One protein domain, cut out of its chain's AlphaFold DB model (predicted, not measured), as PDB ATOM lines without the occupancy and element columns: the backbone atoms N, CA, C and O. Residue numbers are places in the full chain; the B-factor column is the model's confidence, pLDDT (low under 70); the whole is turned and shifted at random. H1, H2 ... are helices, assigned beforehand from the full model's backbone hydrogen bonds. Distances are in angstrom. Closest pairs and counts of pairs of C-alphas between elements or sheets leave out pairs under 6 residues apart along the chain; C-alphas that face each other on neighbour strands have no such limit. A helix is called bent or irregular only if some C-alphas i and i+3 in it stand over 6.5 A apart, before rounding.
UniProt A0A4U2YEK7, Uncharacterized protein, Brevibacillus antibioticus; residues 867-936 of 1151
ATOM      1  N   GLN A 867      44.151  29.790 -22.168       74.94
ATOM      2  CA  GLN A 867      44.654  31.161 -22.054       74.94
ATOM      3  C   GLN A 867      46.190  31.218 -22.077       74.94
ATOM      4  O   GLN A 867      46.763  32.060 -22.761       74.94
ATOM      5  N   ALA A 868      46.870  30.269 -21.424       75.38
ATOM      6  CA  ALA A 868      48.331  30.177 -21.486       75.38
ATOM      7  C   ALA A 868      48.852  29.937 -22.921       75.38
ATOM      8  O   ALA A 868      49.912  30.443 -23.293       75.38
ATOM      9  N   ALA A 869      48.102  29.191 -23.739       81.56
ATOM     10  CA  ALA A 869      48.432  28.948 -25.142       81.56
ATOM     11  C   ALA A 869      48.206  30.192 -26.021       81.56
ATOM     12  O   ALA A 869      49.020  30.475 -26.904       81.56
ATOM     13  N   VAL A 870      47.142  30.961 -25.759       82.38
ATOM     14  CA  VAL A 870      46.880  32.253 -26.417       82.38
ATOM     15  C   VAL A 870      48.001  33.246 -26.120       82.38
ATOM     16  O   VAL A 870      48.577  33.811 -27.050       82.38
ATOM     17  N   ASP A 871      48.377  33.399 -24.851       84.31
ATOM     18  CA  ASP A 871      49.428  34.331 -24.434       84.31
ATOM     19  C   ASP A 871      50.781  33.986 -25.087       84.31
ATOM     20  O   ASP A 871      51.521  34.878 -25.512       84.31
ATOM     21  N   ALA A 872      51.085  32.691 -25.245       87.44
ATOM     22  CA  ALA A 872      52.293  32.219 -25.924       87.44
ATOM     23  C   ALA A 872      52.319  32.575 -27.424       87.44
ATOM     24  O   ALA A 872      53.360  32.994 -27.939       87.44
ATOM     25  N   VAL A 873      51.188  32.439 -28.128       90.50
ATOM     26  CA  VAL A 873      51.071  32.837 -29.542       90.50
ATOM     27  C   VAL A 873      51.181  34.354 -29.683       90.50
ATOM     28  O   VAL A 873      51.940  34.827 -30.530       90.50
ATOM     29  N   VAL A 874      50.498  35.115 -28.822       87.75
ATOM     30  CA  VAL A 874      50.510  36.585 -28.840       87.75
ATOM     31  C   VAL A 874      51.914  37.134 -28.589       87.75
ATOM     32  O   VAL A 874      52.378  38.008 -29.323       87.75
ATOM     33  N   ALA A 875      52.636  36.585 -27.609       87.94
ATOM     34  CA  ALA A 875      54.017  36.971 -27.336       87.94
ATOM     35  C   ALA A 875      54.932  36.727 -28.551       87.94
ATOM     36  O   ALA A 875      55.745  37.587 -28.907       87.94
ATOM     37  N   ALA A 876      54.757  35.592 -29.238       90.50
ATOM     38  CA  ALA A 876      55.555  35.226 -30.404       90.50
ATOM     39  C   ALA A 876      55.313  36.123 -31.635       90.50
ATOM     40  O   ALA A 876      56.187  36.197 -32.502       90.50
ATOM     41  N   MET A 877      54.194  36.861 -31.706       87.31
ATOM     42  CA  MET A 877      53.914  37.798 -32.810       87.31
ATOM     43  C   MET A 877      54.928  38.944 -32.896       87.31
ATOM     44  O   MET A 877      55.214  39.440 -33.988       87.31
ATOM     45  N   SER A 878      55.508  39.332 -31.757       82.19
ATOM     46  CA  SER A 878      56.568  40.346 -31.688       82.19
ATOM     47  C   SER A 878      57.944  39.836 -32.159       82.19
ATOM     48  O   SER A 878      58.850  40.635 -32.394       82.19
ATOM     49  N   GLY A 879      58.100  38.517 -32.337       82.12
ATOM     50  CA  GLY A 879      59.345  37.846 -32.726       82.12
ATOM     51  C   GLY A 879      59.506  37.584 -34.234       82.12
ATOM     52  O   GLY A 879      58.812  38.153 -35.084       82.12
ATOM     53  N   SER A 880      60.456  36.710 -34.592       90.62
ATOM     54  CA  SER A 880      60.701  36.289 -35.983       90.62
ATOM     55  C   SER A 880      59.559  35.423 -36.540       90.62
ATOM     56  O   SER A 880      58.739  34.892 -35.791       90.62
ATOM     57  N   LYS A 881      59.505  35.254 -37.870       88.12
ATOM     58  CA  LYS A 881      58.528  34.363 -38.527       88.12
ATOM     59  C   LYS A 881      58.635  32.925 -37.998       88.12
ATOM     60  O   LYS A 881      57.617  32.298 -37.725       88.12
ATOM     61  N   ASP A 882      59.859  32.459 -37.757       90.19
ATOM     62  CA  ASP A 882      60.129  31.128 -37.205       90.19
ATOM     63  C   ASP A 882      59.662  30.986 -35.749       90.19
ATOM     64  O   ASP A 882      59.175  29.924 -35.356       90.19
ATOM     65  N   ALA A 883      59.762  32.056 -34.950       91.00
ATOM     66  CA  ALA A 883      59.263  32.074 -33.575       91.00
ATOM     67  C   ALA A 883      57.731  31.971 -33.535       91.00
ATOM     68  O   ALA A 883      57.189  31.168 -32.774       91.00
ATOM     69  N   LEU A 884      57.040  32.719 -34.403       93.38
ATOM     70  CA  LEU A 884      55.587  32.635 -34.543       93.38
ATOM     71  C   LEU A 884      55.146  31.256 -35.052       93.38
ATOM     72  O   LEU A 884      54.245  30.654 -34.473       93.38
ATOM     73  N   LEU A 885      55.811  30.716 -36.078       92.75
ATOM     74  CA  LEU A 885      55.512  29.384 -36.612       92.75
ATOM     75  C   LEU A 885      55.692  28.291 -35.546       92.75
ATOM     76  O   LEU A 885      54.865  27.386 -35.439       92.75
ATOM     77  N   SER A 886      56.744  28.395 -34.732       92.38
ATOM     78  CA  SER A 886      57.009  27.461 -33.633       92.38
ATOM     79  C   SER A 886      55.939  27.545 -32.542       92.38
ATOM     80  O   SER A 886      55.444  26.511 -32.098       92.38
ATOM     81  N   ALA A 887      55.537  28.756 -32.143       93.50
ATOM     82  CA  ALA A 887      54.487  28.966 -31.146       93.50
ATOM     83  C   ALA A 887      53.114  28.470 -31.630       93.50
ATOM     84  O   ALA A 887      52.391  27.825 -30.869       93.50
ATOM     85  N   LEU A 888      52.779  28.713 -32.901       93.44
ATOM     86  CA  LEU A 888      51.549  28.220 -33.524       93.44
ATOM     87  C   LEU A 888      51.517  26.690 -33.582       93.44
ATOM     88  O   LEU A 888      50.505  26.093 -33.231       93.44
ATOM     89  N   LYS A 889      52.628  26.040 -33.954       93.31
ATOM     90  CA  LYS A 889      52.738  24.571 -33.974       93.31
ATOM     91  C   LYS A 889      52.654  23.958 -32.576       93.31
ATOM     92  O   LYS A 889      51.919  22.994 -32.385       93.31
ATOM     93  N   ALA A 890      53.370  24.521 -31.600       91.62
ATOM     94  CA  ALA A 890      53.387  24.020 -30.224       91.62
ATOM     95  C   ALA A 890      51.997  24.059 -29.568       91.62
ATOM     96  O   ALA A 890      51.660  23.182 -28.778       91.62
ATOM     97  N   ASN A 891      51.179  25.047 -29.938       92.50
ATOM     98  CA  ASN A 891      49.840  25.243 -29.395       92.50
ATOM     99  C   ASN A 891      48.718  24.792 -30.344       92.50
ATOM    100  O   ASN A 891      47.547  24.976 -30.019       92.50
ATOM    101  N   ALA A 892      49.038  24.175 -31.489       87.69
ATOM    102  CA  ALA A 892      48.057  23.839 -32.523       87.69
ATOM    103  C   ALA A 892      46.963  22.885 -32.027       87.69
ATOM    104  O   ALA A 892      45.809  23.044 -32.402       87.69
ATOM    105  N   ASN A 893      47.288  21.931 -31.150       81.25
ATOM    106  CA  ASN A 893      46.291  21.011 -30.592       81.25
ATOM    107  C   ASN A 893      45.402  21.696 -29.548       81.25
ATOM    108  O   ASN A 893      44.187  21.513 -29.562       81.25
ATOM    109  N   THR A 894      46.000  22.506 -28.670       84.12
ATOM    110  CA  THR A 894      45.285  23.250 -27.621       84.12
ATOM    111  C   THR A 894      44.337  24.278 -28.230       84.12
ATOM    112  O   THR A 894      43.185  24.371 -27.823       84.12
ATOM    113  N   LEU A 895      44.806  25.000 -29.252       85.56
ATOM    114  CA  LEU A 895      44.059  26.042 -29.952       85.56
ATOM    115  C   LEU A 895      43.350  25.536 -31.217       85.56
ATOM    116  O   LEU A 895      42.762  26.342 -31.925       85.56
ATOM    117  N   LYS A 896      43.390  24.232 -31.518       89.88
ATOM    118  CA  LYS A 896      42.744  23.596 -32.687       89.88
ATOM    119  C   LYS A 896      43.070  24.264 -34.037       89.88
ATOM    120  O   LYS A 896      42.186  24.506 -34.855       89.88
ATOM    121  N   LEU A 897      44.342  24.565 -34.282       90.00
ATOM    122  CA  LEU A 897      44.803  25.286 -35.471       90.00
ATOM    123  C   LEU A 897      45.218  24.334 -36.599       90.00
ATOM    124  O   LEU A 897      45.906  23.343 -36.365       90.00
ATOM    125  N   THR A 898      44.874  24.687 -37.840       90.12
ATOM    126  CA  THR A 898      45.410  24.042 -39.053       90.12
ATOM    127  C   THR A 898      46.412  24.984 -39.714       90.12
ATOM    128  O   THR A 898      46.027  25.999 -40.292       90.12
ATOM    129  N   ILE A 899      47.702  24.668 -39.601       90.69
ATOM    130  CA  ILE A 899      48.796  25.546 -40.035       90.69
ATOM    131  C   ILE A 899      49.314  25.113 -41.409       90.69
ATOM    132  O   ILE A 899      49.773  23.986 -41.580       90.69
ATOM    133  N   VAL A 900      49.293  26.037 -42.367       89.19
ATOM    134  CA  VAL A 900      49.933  25.916 -43.681       89.19
ATOM    135  C   VAL A 900      51.170  26.806 -43.669       89.19
ATOM    136  O   VAL A 900      51.073  28.029 -43.651       89.19
ATOM    137  N   GLU A 901      52.353  26.197 -43.638       88.31
ATOM    138  CA  GLU A 901      53.608  26.910 -43.339       88.31
ATOM    139  C   GLU A 901      53.934  28.024 -44.342       88.31
ATOM    140  O   GLU A 901      54.475  29.060 -43.962       88.31
ATOM    141  N   THR A 902      53.539  27.859 -45.608       84.12
ATOM    142  CA  THR A 902      53.733  28.866 -46.663       84.12
ATOM    143  C   THR A 902      52.933  30.150 -46.431       84.12
ATOM    144  O   THR A 902      53.260  31.174 -47.021       84.12
ATOM    145  N   ASN A 903      51.923  30.122 -45.555       89.00
ATOM    146  CA  ASN A 903      51.047  31.257 -45.257       89.00
ATOM    147  C   ASN A 903      51.497  32.059 -44.026       89.00
ATOM    148  O   ASN A 903      50.775  32.951 -43.582       89.00
ATOM    149  N   ILE A 904      52.675  31.767 -43.461       91.00
ATOM    150  CA  ILE A 904      53.132  32.361 -42.196       91.00
ATOM    151  C   ILE A 904      53.136  33.898 -42.196       91.00
ATOM    152  O   ILE A 904      52.845  34.513 -41.173       91.00
ATOM    153  N   ASP A 905      53.401  34.520 -43.345       86.25
ATOM    154  CA  ASP A 905      53.372  35.978 -43.496       86.25
ATOM    155  C   ASP A 905      51.961  36.550 -43.383       86.25
ATOM    156  O   ASP A 905      51.741  37.528 -42.668       86.25
ATOM    157  N   ALA A 906      50.997  35.882 -44.009       87.00
ATOM    158  CA  ALA A 906      49.595  36.251 -43.922       87.00
ATOM    159  C   ALA A 906      49.021  35.969 -42.523       87.00
ATOM    160  O   ALA A 906      48.251  36.779 -42.015       87.00
ATOM    161  N   TYR A 907      49.444  34.893 -41.843       92.31
ATOM    162  CA  TYR A 907      49.083  34.675 -40.436       92.31
ATOM    163  C   TYR A 907      49.633  35.776 -39.536       92.31
ATOM    164  O   TYR A 907      48.924  36.254 -38.657       92.31
ATOM    165  N   LYS A 908      50.882  36.205 -39.748       90.38
ATOM    166  CA  LYS A 908      51.486  37.258 -38.930       90.38
ATOM    167  C   LYS A 908      50.726  38.579 -39.046       90.38
ATOM    168  O   LYS A 908      50.569  39.249 -38.034       90.38
ATOM    169  N   GLU A 909      50.243  38.930 -40.238       89.25
ATOM    170  CA  GLU A 909      49.392  40.109 -40.454       89.25
ATOM    171  C   GLU A 909      47.989  39.916 -39.847       89.25
ATOM    172  O   GLU A 909      47.503  40.788 -39.132       89.25
ATOM    173  N   ALA A 910      47.361  38.755 -40.064       87.81
ATOM    174  CA  ALA A 910      45.990  38.478 -39.626       87.81
ATOM    175  C   ALA A 910      45.835  38.320 -38.101       87.81
ATOM    176  O   ALA A 910      44.759  38.569 -37.551       87.81
ATOM    177  N   LEU A 911      46.902  37.913 -37.408       91.44
ATOM    178  CA  LEU A 911      46.900  37.698 -35.959       91.44
ATOM    179  C   LEU A 911      47.157  38.977 -35.147       91.44
ATOM    180  O   LEU A 911      46.973  38.970 -33.928       91.44
ATOM    181  N   VAL A 912      47.535  40.092 -35.786       87.94
ATOM    182  CA  VAL A 912      47.772  41.365 -35.087       87.94
ATOM    183  C   VAL A 912      46.530  41.778 -34.292       87.94
ATOM    184  O   VAL A 912      45.435  41.919 -34.830       87.94
ATOM    185  N   GLY A 913      46.715  41.986 -32.987       79.44
ATOM    186  CA  GLY A 913      45.656  42.431 -32.080       79.44
ATOM    187  C   GLY A 913      44.661  41.348 -31.652       79.44
ATOM    188  O   GLY A 913      43.726  41.670 -30.924       79.44
ATOM    189  N   LYS A 914      44.842  40.081 -32.052       87.25
ATOM    190  CA  LYS A 914      44.003  38.972 -31.571       87.25
ATOM    191  C   LYS A 914      44.458  38.537 -30.176       87.25
ATOM    192  O   LYS A 914      45.648  38.327 -29.958       87.25
ATOM    193  N   THR A 915      43.524  38.416 -29.232       81.50
ATOM    194  CA  THR A 915      43.825  38.185 -27.800       81.50
ATOM    195  C   THR A 915      43.085  36.996 -27.185       81.50
ATOM    196  O   THR A 915      43.215  36.753 -25.988       81.50
ATOM    197  N   ASN A 916      42.323  36.241 -27.979       82.38
ATOM    198  CA  ASN A 916      41.612  35.037 -27.545       82.38
ATOM    199  C   ASN A 916      41.730  33.913 -28.591       82.38
ATOM    200  O   ASN A 916      42.098  34.149 -29.743       82.38
ATOM    201  N   ALA A 917      41.421  32.682 -28.179       82.06
ATOM    202  CA  ALA A 917      41.614  31.484 -28.996       82.06
ATOM    203  C   ALA A 917      40.749  31.464 -30.268       82.06
ATOM    204  O   ALA A 917      41.233  31.075 -31.331       82.06
ATOM    205  N   THR A 918      39.498  31.919 -30.177       80.25
ATOM    206  CA  THR A 918      38.541  31.907 -31.296       80.25
ATOM    207  C   THR A 918      38.979  32.849 -32.413       80.25
ATOM    208  O   THR A 918      38.971  32.482 -33.587       80.25
ATOM    209  N   ASP A 919      39.442  34.044 -32.058       81.38
ATOM    210  CA  ASP A 919      39.917  35.022 -33.033       81.38
ATOM    211  C   ASP A 919      41.174  34.548 -33.768       81.38
ATOM    212  O   ASP A 919      41.317  34.765 -34.972       81.38
ATOM    213  N   ILE A 920      42.075  33.869 -33.050       89.06
ATOM    214  CA  ILE A 920      43.281  33.263 -33.623       89.06
ATOM    215  C   ILE A 920      42.901  32.124 -34.585       89.06
ATOM    216  O   ILE A 920      43.453  32.042 -35.684       89.06
ATOM    217  N   GLN A 921      41.939  31.273 -34.208       90.88
ATOM    218  CA  GLN A 921      41.423  30.193 -35.060       90.88
ATOM    219  C   GLN A 921      40.828  30.733 -36.365       90.88
ATOM    220  O   GLN A 921      41.181  30.258 -37.448       90.88
ATOM    221  N   ASN A 922      39.956  31.737 -36.268       86.81
ATOM    222  CA  ASN A 922      39.267  32.312 -37.421       86.81
ATOM    223  C   ASN A 922      40.240  33.006 -38.377       86.81
ATOM    224  O   ASN A 922      40.215  32.730 -39.573       86.81
ATOM    225  N   ALA A 923      41.164  33.817 -37.851       90.06
ATOM    226  CA  ALA A 923      42.167  34.504 -38.663       90.06
ATOM    227  C   ALA A 923      43.033  33.526 -39.478       90.06
ATOM    228  O   ALA A 923      43.309  33.748 -40.656       90.06
ATOM    229  N   ILE A 924      43.441  32.405 -38.874       92.69
ATOM    230  CA  ILE A 924      44.240  31.376 -39.558       92.69
ATOM    231  C   ILE A 924      43.409  30.634 -40.610       92.69
ATOM    232  O   ILE A 924      43.911  30.336 -41.699       92.69
ATOM    233  N   LYS A 925      42.139  30.347 -40.312       90.19
ATOM    234  CA  LYS A 925      41.220  29.697 -41.251       90.19
ATOM    235  C   LYS A 925      40.977  30.557 -42.495       90.19
ATOM    236  O   LYS A 925      41.127  30.050 -43.604       90.19
ATOM    237  N   GLU A 926      40.681  31.843 -42.326       87.62
ATOM    238  CA  GLU A 926      40.425  32.778 -43.433       87.62
ATOM    239  C   GLU A 926      41.627  32.908 -44.374       87.62
ATOM    240  O   GLU A 926      41.485  32.854 -45.598       87.62
ATOM    241  N   VAL A 927      42.836  33.005 -43.812       89.25
ATOM    242  CA  VAL A 927      44.074  33.044 -44.598       89.25
ATOM    243  C   VAL A 927      44.233  31.776 -45.449       89.25
ATOM    244  O   VAL A 927      44.625  31.855 -46.615       89.25
ATOM    245  N   ASN A 928      43.897  30.604 -44.903       90.06
ATOM    246  CA  ASN A 928      43.987  29.336 -45.631       90.06
ATOM    247  C   ASN A 928      42.955  29.212 -46.750       90.06
ATOM    248  O   ASN A 928      43.288  28.758 -47.846       90.06
ATOM    249  N   GLU A 929      41.714  29.612 -46.489       87.06
ATOM    250  CA  GLU A 929      40.644  29.575 -47.487       87.06
ATOM    251  C   GLU A 929      40.933  30.542 -48.643       87.06
ATOM    252  O   GLU A 929      40.797  30.162 -49.808       87.06
ATOM    253  N   SER A 930      41.441  31.742 -48.344       85.19
ATOM    254  CA  SER A 930      41.848  32.722 -49.358       85.19
ATOM    255  C   SER A 930      42.975  32.193 -50.258       85.19
ATOM    256  O   SER A 930      42.884  32.266 -51.487       85.19
ATOM    257  N   ALA A 931      44.000  31.556 -49.677       84.81
ATOM    258  CA  ALA A 931      45.087  30.944 -50.444       84.81
ATOM    259  C   ALA A 931      44.599  29.807 -51.371       84.81
ATOM    260  O   ALA A 931      45.076  29.669 -52.501       84.81
ATOM    261  N   ALA A 932      43.613  29.016 -50.933       85.44
ATOM    262  CA  ALA A 932      43.042  27.931 -51.732       85.44
ATOM    263  C   ALA A 932      42.235  28.432 -52.947       85.44
ATOM    264  O   ALA A 932      42.227  27.782 -53.996       85.44
ATOM    265  N   VAL A 933      41.571  29.589 -52.832       85.75
ATOM    266  CA  VAL A 933      40.836  30.218 -53.944       85.75
ATOM    267  C   VAL A 933      41.797  30.682 -55.041       85.75
ATOM    268  O   VAL A 933      41.575  30.378 -56.215       85.75
ATOM    269  N   VAL A 934      42.902  31.334 -54.665       86.88
ATOM    270  CA  VAL A 934      43.939  31.782 -55.610       86.88
ATOM    271  C   VAL A 934      44.535  30.597 -56.380       86.88
ATOM    272  O   VAL A 934      44.658  30.655 -57.605       86.88
ATOM    273  N   ALA A 935      44.831  29.488 -55.696       86.81
ATOM    274  CA  ALA A 935      45.395  28.290 -56.322       86.81
ATOM    275  C   ALA A 935      44.498  27.704 -57.433       86.81
ATOM    276  O   ALA A 935      44.996  27.343 -58.501       86.81
ATOM    277  N   LYS A 936      43.173  27.676 -57.233       88.06
ATOM    278  CA  LYS A 936      42.211  27.173 -58.234       88.06
ATOM    279  C   LYS A 936      42.146  28.034 -59.497       88.06
ATOM    280  O   LYS A 936      41.967  27.509 -60.596       88.06
TER     281      LYS A 936
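Overview. This is residues 867 to 936 of the 1151 residues of an uncharacterized protein of Brevibacillus antibioticus (UniProt A0A4U2YEK7). A helical hairpin, H1 and H2, makes one end of this domain, and the long helix H4 runs from near H1 to the far end, where its last turns make much of the length. H3 packs on H2 and on part of H4, crossing both and bridging the hairpin and the long helix. The printed part has 70 residues with four named helices, in the order H1, H2, H3, H4, and no named strand, and its class is all helix. It is compact, with a radius of gyration of the C-alphas of 11.2 A, yet elongated in outline, with spans of 37 by 23 by 21 A.

Along the chain. Find C-alpha 867 at (44.654, 31.161, -22.054); from there H1 runs through residues 867 to 877, 15.7 A from first to last C-alpha. Next comes H2, residues 881 to 890, 14.2 A long. Go on to residues 901 to 910 for H3, 14.3 A long; it is irregular, with C-alphas 902 and 905 standing 7.8 A apart. Then look for C-alpha 917 at (41.614, 31.484, -28.996), where H4 begins; it runs 29.6 A, through residues 917 to 936, to C-alpha 936 at (42.211, 27.173, -58.234).

Arrangement. Start with H1 and H2, a helical hairpin: they touch, opposite ways at a shallow tilt of 16 degrees, and their closest C-alphas, those of Ala 876 and Leu 884, are 4.9 A apart. H2 touches H3 about perpendicular, at 80 degrees, with the C-alphas of Leu 885 and Ile 904 closest at 6.8 A. H3 touches H4 at residues 923 to 931 of H4 alone, at a steep tilt of 56 degrees, opposite ways; the closest C-alphas, those of Ala 910 and Ala 923, are 5.6 A apart. The packing of the helices is only just mostly crossed, with 1 of these 3 touching pairs at a shallow tilt. H1 and H4 are close but not clearly touching, with the C-alphas of Val 870 and Ala 917 closest at 5.9 A. H1 and H3 are also close but not clearly touching, with the C-alphas of Met 877 and Lys 908 closest at 6.6 A. H2 and H4 are apart. In the backbone of H1, H2 and H4 every O i to N i+4 pair is within hydrogen-bond range; in H3, 4 of 6 are.

Size, cuts and confidence. Look at Ala 868 and Lys 936 for the two C-alphas farthest apart, at 37.4 A. The printed part has no cut. The link from H1 to H2 is tight, and those from H2 to H3 and from H3 to H4 are short. In the B-factor column of this model you will find a mean pLDDT of 87.4 for the printed part, and no printed residue is under 70.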